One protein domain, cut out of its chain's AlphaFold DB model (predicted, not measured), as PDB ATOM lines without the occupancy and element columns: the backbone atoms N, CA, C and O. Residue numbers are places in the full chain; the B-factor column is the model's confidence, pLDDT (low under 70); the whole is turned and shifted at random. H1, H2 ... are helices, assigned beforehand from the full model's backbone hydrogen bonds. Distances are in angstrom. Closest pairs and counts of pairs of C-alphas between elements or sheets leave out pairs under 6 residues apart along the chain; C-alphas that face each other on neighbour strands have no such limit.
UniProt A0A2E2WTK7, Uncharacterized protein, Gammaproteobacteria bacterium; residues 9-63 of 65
ATOM      1  N   LEU A   9     103.951  90.243 135.612       83.00
ATOM      2  CA  LEU A   9     104.416  89.572 136.824       83.00
ATOM      3  C   LEU A   9     105.840  89.993 137.232       83.00
ATOM      4  O   LEU A   9     106.146  90.161 138.410       83.00
ATOM      5  N   LYS A  10     106.723  90.190 136.250       76.44
ATOM      6  CA  LYS A  10     108.125  90.580 136.453       76.44
ATOM      7  C   LYS A  10     108.258  92.038 136.895       76.44
ATOM      8  O   LYS A  10     109.186  92.372 137.633       76.44
ATOM      9  N   VAL A  11     107.333  92.886 136.443       78.06
ATOM     10  CA  VAL A  11     107.236  94.292 136.851       78.06
ATOM     11  C   VAL A  11     106.743  94.372 138.294       78.06
ATOM     12  O   VAL A  11     107.402  95.002 139.115       78.06
ATOM     13  N   ILE A  12     105.674  93.643 138.630       81.50
ATOM     14  CA  ILE A  12     105.139  93.559 139.998       81.50
ATOM     15  C   ILE A  12     106.210  93.049 140.972       81.50
ATOM     16  O   ILE A  12     106.466  93.683 141.991       81.50
ATOM     17  N   MET A  13     106.910  91.964 140.626       78.56
ATOM     18  CA  MET A  13     108.018  91.445 141.439       78.56
ATOM     19  C   MET A  13     109.172  92.445 141.595       78.56
ATOM     20  O   MET A  13     109.770  92.517 142.664       78.56
ATOM     21  N   SER A  14     109.484  93.239 140.564       69.06
ATOM     22  CA  SER A  14     110.520  94.279 140.676       69.06
ATOM     23  C   SER A  14     110.103  95.412 141.612       69.06
ATOM     24  O   SER A  14     110.937  95.893 142.374       69.06
ATOM     25  N   ILE A  15     108.826  95.809 141.588       74.06
ATOM     26  CA  ILE A  15     108.272  96.817 142.499       74.06
ATOM     27  C   ILE A  15     108.314  96.292 143.940       74.06
ATOM     28  O   ILE A  15     108.854  96.960 144.815       74.06
ATOM     29  N   LEU A  16     107.858  95.060 144.186       81.19
ATOM     30  CA  LEU A  16     107.906  94.447 145.520       81.19
ATOM     31  C   LEU A  16     109.343  94.285 146.043       81.19
ATOM     32  O   LEU A  16     109.623  94.625 147.190       81.19
ATOM     33  N   ALA A  17     110.282  93.844 145.200       77.88
ATOM     34  CA  ALA A  17     111.694  93.743 145.573       77.88
ATOM     35  C   ALA A  17     112.321  95.115 145.885       77.88
ATOM     36  O   ALA A  17     113.193  95.207 146.748       77.88
ATOM     37  N   SER A  18     111.855  96.183 145.225       72.38
ATOM     38  CA  SER A  18     112.233  97.565 145.538       72.38
ATOM     39  C   SER A  18     111.725  98.011 146.911       72.38
ATOM     40  O   SER A  18     112.441  98.731 147.597       72.38
ATOM     41  N   PHE A  19     110.527  97.585 147.326       75.31
ATOM     42  CA  PHE A  19     109.986  97.899 148.655       75.31
ATOM     43  C   PHE A  19     110.692  97.133 149.784       75.31
ATOM     44  O   PHE A  19     110.835  97.668 150.877       75.31
ATOM     45  N   ILE A  20     111.169  95.910 149.523       79.31
ATOM     46  CA  ILE A  20     111.952  95.121 150.495       79.31
ATOM     47  C   ILE A  20     113.434  95.553 150.527       79.31
ATOM     48  O   ILE A  20     114.142  95.281 151.491       79.31
ATOM     49  N   GLY A  21     113.928  96.242 149.493       71.00
ATOM     50  CA  GLY A  21     115.325  96.690 149.396       71.00
ATOM     51  C   GLY A  21     116.282  95.676 148.751       71.00
ATOM     52  O   GLY A  21     117.462  95.968 148.575       71.00
ATOM     53  N   VAL A  22     115.788  94.516 148.305       69.81
ATOM     54  CA  VAL A  22     116.534  93.502 147.524       69.81
ATOM     55  C   VAL A  22     116.553  93.844 146.027       69.81
ATOM     56  O   VAL A  22     116.315  93.009 145.149       69.81
ATOM     57  N   GLN A  23     116.834  95.107 145.705       68.62
ATOM     58  CA  GLN A  23     116.961  95.555 144.321       68.62
ATOM     59  C   GLN A  23     118.310  95.077 143.751       68.62
ATOM     60  O   GLN A  23     119.370  95.593 144.096       68.62
ATOM     61  N   SER A  24     118.281  94.070 142.869       74.69
ATOM     62  CA  SER A  24     119.484  93.562 142.188       74.69
ATOM     63  C   SER A  24     120.228  94.681 141.442       74.69
ATOM     64  O   SER A  24     119.602  95.542 140.817       74.69
ATOM     65  N   SER A  25     121.564  94.621 141.429       71.75
ATOM     66  CA  SER A  25     122.439  95.563 140.712       71.75
ATOM     67  C   SER A  25     122.065  95.728 139.239       71.75
ATOM     68  O   SER A  25     122.160  96.829 138.714       71.75
ATOM     69  N   LYS A  26     121.549  94.675 138.589       73.00
ATOM     70  CA  LYS A  26     121.070  94.719 137.199       73.00
ATOM     71  C   LYS A  26     119.796  95.552 137.021       73.00
ATOM     72  O   LYS A  26     119.634  96.200 135.991       73.00
ATOM     73  N   ASN A  27     118.887  95.530 138.001       72.62
ATOM     74  CA  ASN A  27     117.699  96.387 137.992       72.62
ATOM     75  C   ASN A  27     118.111  97.835 138.254       72.62
ATOM     76  O   ASN A  27     117.724  98.709 137.495       72.62
ATOM     77  N   ARG A  28     118.999  98.057 139.231       74.62
ATOM     78  CA  ARG A  28     119.581  99.371 139.506       74.62
ATOM     79  C   ARG A  28     120.266  99.943 138.258       74.62
ATOM     80  O   ARG A  28     119.881 100.991 137.772       74.62
ATOM     81  N   GLU A  29     121.219  99.234 137.664       74.94
ATOM     82  CA  GLU A  29     121.951  99.723 136.490       74.94
ATOM     83  C   GLU A  29     121.029 100.004 135.297       74.94
ATOM     84  O   GLU A  29     121.210 101.011 134.620       74.94
ATOM     85  N   ARG A  30     120.006  99.167 135.066       72.00
ATOM     86  CA  ARG A  30     118.976  99.435 134.055       72.00
ATOM     87  C   ARG A  30     118.229 100.723 134.371       72.00
ATOM     88  O   ARG A  30     118.144 101.584 133.505       72.00
ATOM     89  N   ASP A  31     117.722 100.856 135.588       69.06
ATOM     90  CA  ASP A  31     116.851 101.965 135.946       69.06
ATOM     91  C   ASP A  31     117.628 103.301 136.057       69.06
ATOM     92  O   ASP A  31     117.067 104.350 135.750       69.06
ATOM     93  N   PHE A  32     118.927 103.259 136.388       71.38
ATOM     94  CA  PHE A  32     119.851 104.407 136.393       71.38
ATOM     95  C   PHE A  32     120.455 104.731 135.008       71.38
ATOM     96  O   PHE A  32     120.853 105.871 134.781       71.38
ATOM     97  N   LYS A  33     120.529 103.773 134.070       71.38
ATOM     98  CA  LYS A  33     120.894 104.044 132.661       71.38
ATOM     99  C   LYS A  33     119.721 104.573 131.846       71.38
ATOM    100  O   LYS A  33     119.940 105.347 130.921       71.38
ATOM    101  N   SER A  34     118.501 104.117 132.130       61.06
ATOM    102  CA  SER A  34     117.330 104.474 131.331       61.06
ATOM    103  C   SER A  34     116.609 105.727 131.824       61.06
ATOM    104  O   SER A  34     115.886 106.316 131.031       61.06
ATOM    105  N   ASN A  35     116.772 106.140 133.091       59.91
ATOM    106  CA  ASN A  35     116.086 107.308 133.656       59.91
ATOM    107  C   ASN A  35     116.947 108.069 134.681       59.91
ATOM    108  O   ASN A  35     117.772 107.494 135.386       59.91
ATOM    109  N   SER A  36     116.713 109.382 134.785       74.62
ATOM    110  CA  SER A  36     117.329 110.243 135.803       74.62
ATOM    111  C   SER A  36     116.895 109.829 137.223       74.62
ATOM    112  O   SER A  36     115.716 109.509 137.418       74.62
ATOM    113  N   PRO A  37     117.781 109.914 138.242       76.94
ATOM    114  CA  PRO A  37     117.450 109.666 139.654       76.94
ATOM    115  C   PRO A  37     116.225 110.443 140.162       76.94
ATOM    116  O   PRO A  37     115.567 110.018 141.110       76.94
ATOM    117  N   ALA A  38     115.888 111.559 139.508       81.62
ATOM    118  CA  ALA A  38     114.705 112.358 139.802       81.62
ATOM    119  C   ALA A  38     113.404 111.533 139.787       81.62
ATOM    120  O   ALA A  38     112.549 111.737 140.647       81.62
ATOM    121  N   TYR A  39     113.267 110.559 138.878       80.25
ATOM    122  CA  TYR A  39     112.068 109.714 138.806       80.25
ATOM    123  C   TYR A  39     111.858 108.884 140.077       80.25
ATOM    124  O   TYR A  39     110.729 108.743 140.549       80.25
ATOM    125  N   PHE A  40     112.942 108.373 140.662       78.81
ATOM    126  CA  PHE A  40     112.892 107.609 141.906       78.81
ATOM    127  C   PHE A  40     112.493 108.480 143.091       78.81
ATOM    128  O   PHE A  40     111.646 108.079 143.886       78.81
ATOM    129  N   ILE A  41     113.060 109.685 143.179       84.44
ATOM    130  CA  ILE A  41     112.767 110.636 144.256       84.44
ATOM    131  C   ILE A  41     111.298 111.065 144.204       84.44
ATOM    132  O   ILE A  41     110.607 110.997 145.217       84.44
ATOM    133  N   VAL A  42     110.799 111.441 143.022       89.25
ATOM    134  CA  VAL A  42     109.395 111.845 142.840       89.25
ATOM    135  C   VAL A  42     108.448 110.692 143.165       89.25
ATOM    136  O   VAL A  42     107.480 110.882 143.899       89.25
ATOM    137  N   THR A  43     108.743 109.481 142.684       86.38
ATOM    138  CA  THR A  43     107.923 108.293 142.980       86.38
ATOM    139  C   THR A  43     107.904 107.979 144.476       86.38
ATOM    140  O   THR A  43     106.842 107.698 145.031       86.38
ATOM    141  N   GLY A  44     109.059 108.064 145.143       86.31
ATOM    142  CA  GLY A  44     109.168 107.885 146.589       86.31
ATOM    143  C   GLY A  44     108.336 108.911 147.355       86.31
ATOM    144  O   GLY A  44     107.558 108.533 148.226       86.31
ATOM    145  N   LEU A  45     108.420 110.186 146.970       95.56
ATOM    146  CA  LEU A  45     107.666 111.267 147.604       95.56
ATOM    147  C   LEU A  45     106.148 111.064 147.474       95.56
ATOM    148  O   LEU A  45     105.421 111.188 148.458       95.56
ATOM    149  N   ILE A  46     105.677 110.693 146.278       95.75
ATOM    150  CA  ILE A  46     104.263 110.383 146.030       95.75
ATOM    151  C   ILE A  46     103.808 109.221 146.920       95.75
ATOM    152  O   ILE A  46     102.768 109.317 147.572       95.75
ATOM    153  N   MET A  47     104.596 108.144 146.997       90.94
ATOM    154  CA  MET A  47     104.279 106.996 147.852       90.94
ATOM    155  C   MET A  47     104.226 107.367 149.337       90.94
ATOM    156  O   MET A  47     103.319 106.923 150.042       90.94
ATOM    157  N   THR A  48     105.140 108.212 149.815       94.56
ATOM    158  CA  THR A  48     105.120 108.705 151.199       94.56
ATOM    159  C   THR A  48     103.856 109.511 151.493       94.56
ATOM    160  O   THR A  48     103.230 109.296 152.529       94.56
ATOM    161  N   ILE A  49     103.439 110.396 150.583       98.06
ATOM    162  CA  ILE A  49     102.201 111.175 150.744       98.06
ATOM    163  C   ILE A  49     100.989 110.241 150.827       98.06
ATOM    164  O   ILE A  49     100.172 110.379 151.738       98.06
ATOM    165  N   ILE A  50     100.897 109.257 149.927       97.88
ATOM    166  CA  ILE A  50      99.818 108.257 149.938       97.88
ATOM    167  C   ILE A  50      99.788 107.508 151.274       97.88
ATOM    168  O   ILE A  50      98.722 107.345 151.867       97.88
ATOM    169  N   PHE A  51     100.949 107.087 151.775       95.31
ATOM    170  CA  PHE A  51     101.053 106.387 153.050       95.31
ATOM    171  C   PHE A  51     100.549 107.232 154.229       95.31
ATOM    172  O   PHE A  51      99.769 106.738 155.042       95.31
ATOM    173  N   ILE A  52     100.927 108.512 154.297       97.81
ATOM    174  CA  ILE A  52     100.461 109.433 155.348       97.81
ATOM    175  C   ILE A  52      98.939 109.593 155.297       97.81
ATOM    176  O   ILE A  52      98.282 109.529 156.334       97.81
ATOM    177  N   VAL A  53      98.370 109.764 154.101       98.19
ATOM    178  CA  VAL A  53      96.916 109.884 153.915       98.19
ATOM    179  C   VAL A  53      96.198 108.620 154.392       98.19
ATOM    180  O   VAL A  53      95.210 108.715 155.119       98.19
ATOM    181  N   LEU A  54      96.714 107.438 154.042       97.62
ATOM    182  CA  LEU A  54      96.162 106.165 154.508       97.62
ATOM    183  C   LEU A  54      96.213 106.043 156.034       97.62
ATOM    184  O   LEU A  54      95.215 105.652 156.636       97.62
ATOM    185  N   LEU A  55      97.332 106.411 156.666       97.50
ATOM    186  CA  LEU A  55      97.446 106.410 158.127       97.50
ATOM    187  C   LEU A  55      96.475 107.393 158.781       97.50
ATOM    188  O   LEU A  55      95.833 107.043 159.767       97.50
ATOM    189  N   TYR A  56      96.331 108.598 158.229       97.31
ATOM    190  CA  TYR A  56      95.377 109.585 158.728       97.31
ATOM    191  C   TYR A  56      93.946 109.038 158.699       97.31
ATOM    192  O   TYR A  56      93.264 109.047 159.722       97.31
ATOM    193  N   PHE A  57      93.508 108.497 157.558       97.44
ATOM    194  CA  PHE A  57      92.177 107.901 157.442       97.44
ATOM    195  C   PHE A  57      91.995 106.693 158.352       97.44
ATOM    196  O   PHE A  57      90.924 106.533 158.932       97.44
ATOM    197  N   LEU A  58      93.030 105.865 158.506       97.00
ATOM    198  CA  LEU A  58      93.006 104.744 159.435       97.00
ATOM    199  C   LEU A  58      92.754 105.236 160.863       97.00
ATOM    200  O   LEU A  58      91.861 104.713 161.520       97.00
ATOM    201  N   VAL A  59      93.483 106.261 161.314       96.81
ATOM    202  CA  VAL A  59      93.302 106.864 162.645       96.81
ATOM    203  C   VAL A  59      91.895 107.436 162.801       96.81
ATOM    204  O   VAL A  59      91.239 107.162 163.800       96.81
ATOM    205  N   VAL A  60      91.400 108.177 161.809       96.12
ATOM    206  CA  VAL A  60      90.038 108.738 161.832       96.12
ATOM    207  C   VAL A  60      88.969 107.642 161.889       96.12
ATOM    208  O   VAL A  60      87.956 107.820 162.557       96.12
ATOM    209  N   LEU A  61      89.183 106.512 161.212       96.50
ATOM    210  CA  LEU A  61      88.249 105.387 161.216       96.50
ATOM    211  C   LEU A  61      88.206 104.671 162.572       96.50
ATOM    212  O   LEU A  61      87.132 104.251 163.000       96.50
ATOM    213  N   ILE A  62      89.362 104.496 163.221       96.19
ATOM    214  CA  ILE A  62      89.462 103.744 164.481       96.19
ATOM    215  C   ILE A  62      89.188 104.597 165.718       96.19
ATOM    216  O   ILE A  62      88.861 104.031 166.759       96.19
ATOM    217  N   LEU A  63      89.364 105.920 165.647       93.75
ATOM    218  CA  LEU A  63      89.177 106.786 166.803       93.75
ATOM    219  C   LEU A  63      87.671 106.903 167.099       93.75
ATOM    220  O   LEU A  63      86.928 107.432 166.267       93.75
TER     221      LEU A  63
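What this domain is: This is residues 9 to 63 of the 65 residues of an uncharacterized protein of Gammaproteobacteria bacterium (UniProt A0A2E2WTK7). A loose, open hook: the long helix H3 is the shaft, the short helix H2 makes the turn, and the short helix H1 makes the tip. From residue 41 on, H3 stands free as an arm that makes most of the length, and no two helices touch. The printed part has 55 residues with three named helices, in the order H1, H2, H3, and no named strand; the class is all helix. It is only just loose, close to extended, with a radius of gyration of the C-alphas of 14.7 A, and its outline is elongated, spanning 46 by 23 by 17 A.

Where its parts are: H3, residues 38 to 62, is the longest helix, 36.3 A from C-alpha 38 at (114.705, 112.358, 139.802) to C-alpha 62 at (89.462, 103.744, 164.481). H2 holds residues 25 to 34 and is 13.9 A long. H1 holds residues 9 to 20 and is 16.6 A long, beginning with C-alpha 9 at (104.416, 89.572, 136.824).

How they stand to each other: H3 is apart from H2, though a tight link of 3 residues joins them. H3 is apart from H1 too. H1 and H2 are close but not clearly touching, with 1 pair of C-alphas within 8 A, those of Ser 14 and Asn 27, 7.9 A apart. Their lines are about perpendicular, at 74 degrees, and their centres are 13.9 A apart. In H1, H2 and H3 every O i to N i+4 pair is within hydrogen-bond range.

The domain as a whole: The two C-alphas farthest apart are those of Lys 33 and Leu 63, at 46.7 A. The printed part has no cut. The link from H1 to H2, 4 residues, is tight. Residues 33 to 38 stand free, and so do residues 41 to 63, of which 41 to 62 belong to H3. The mean pLDDT of the printed part is 82.8; it is under 70 at residue 14, residues 22 to 23, residue 31 and residues 34 to 35.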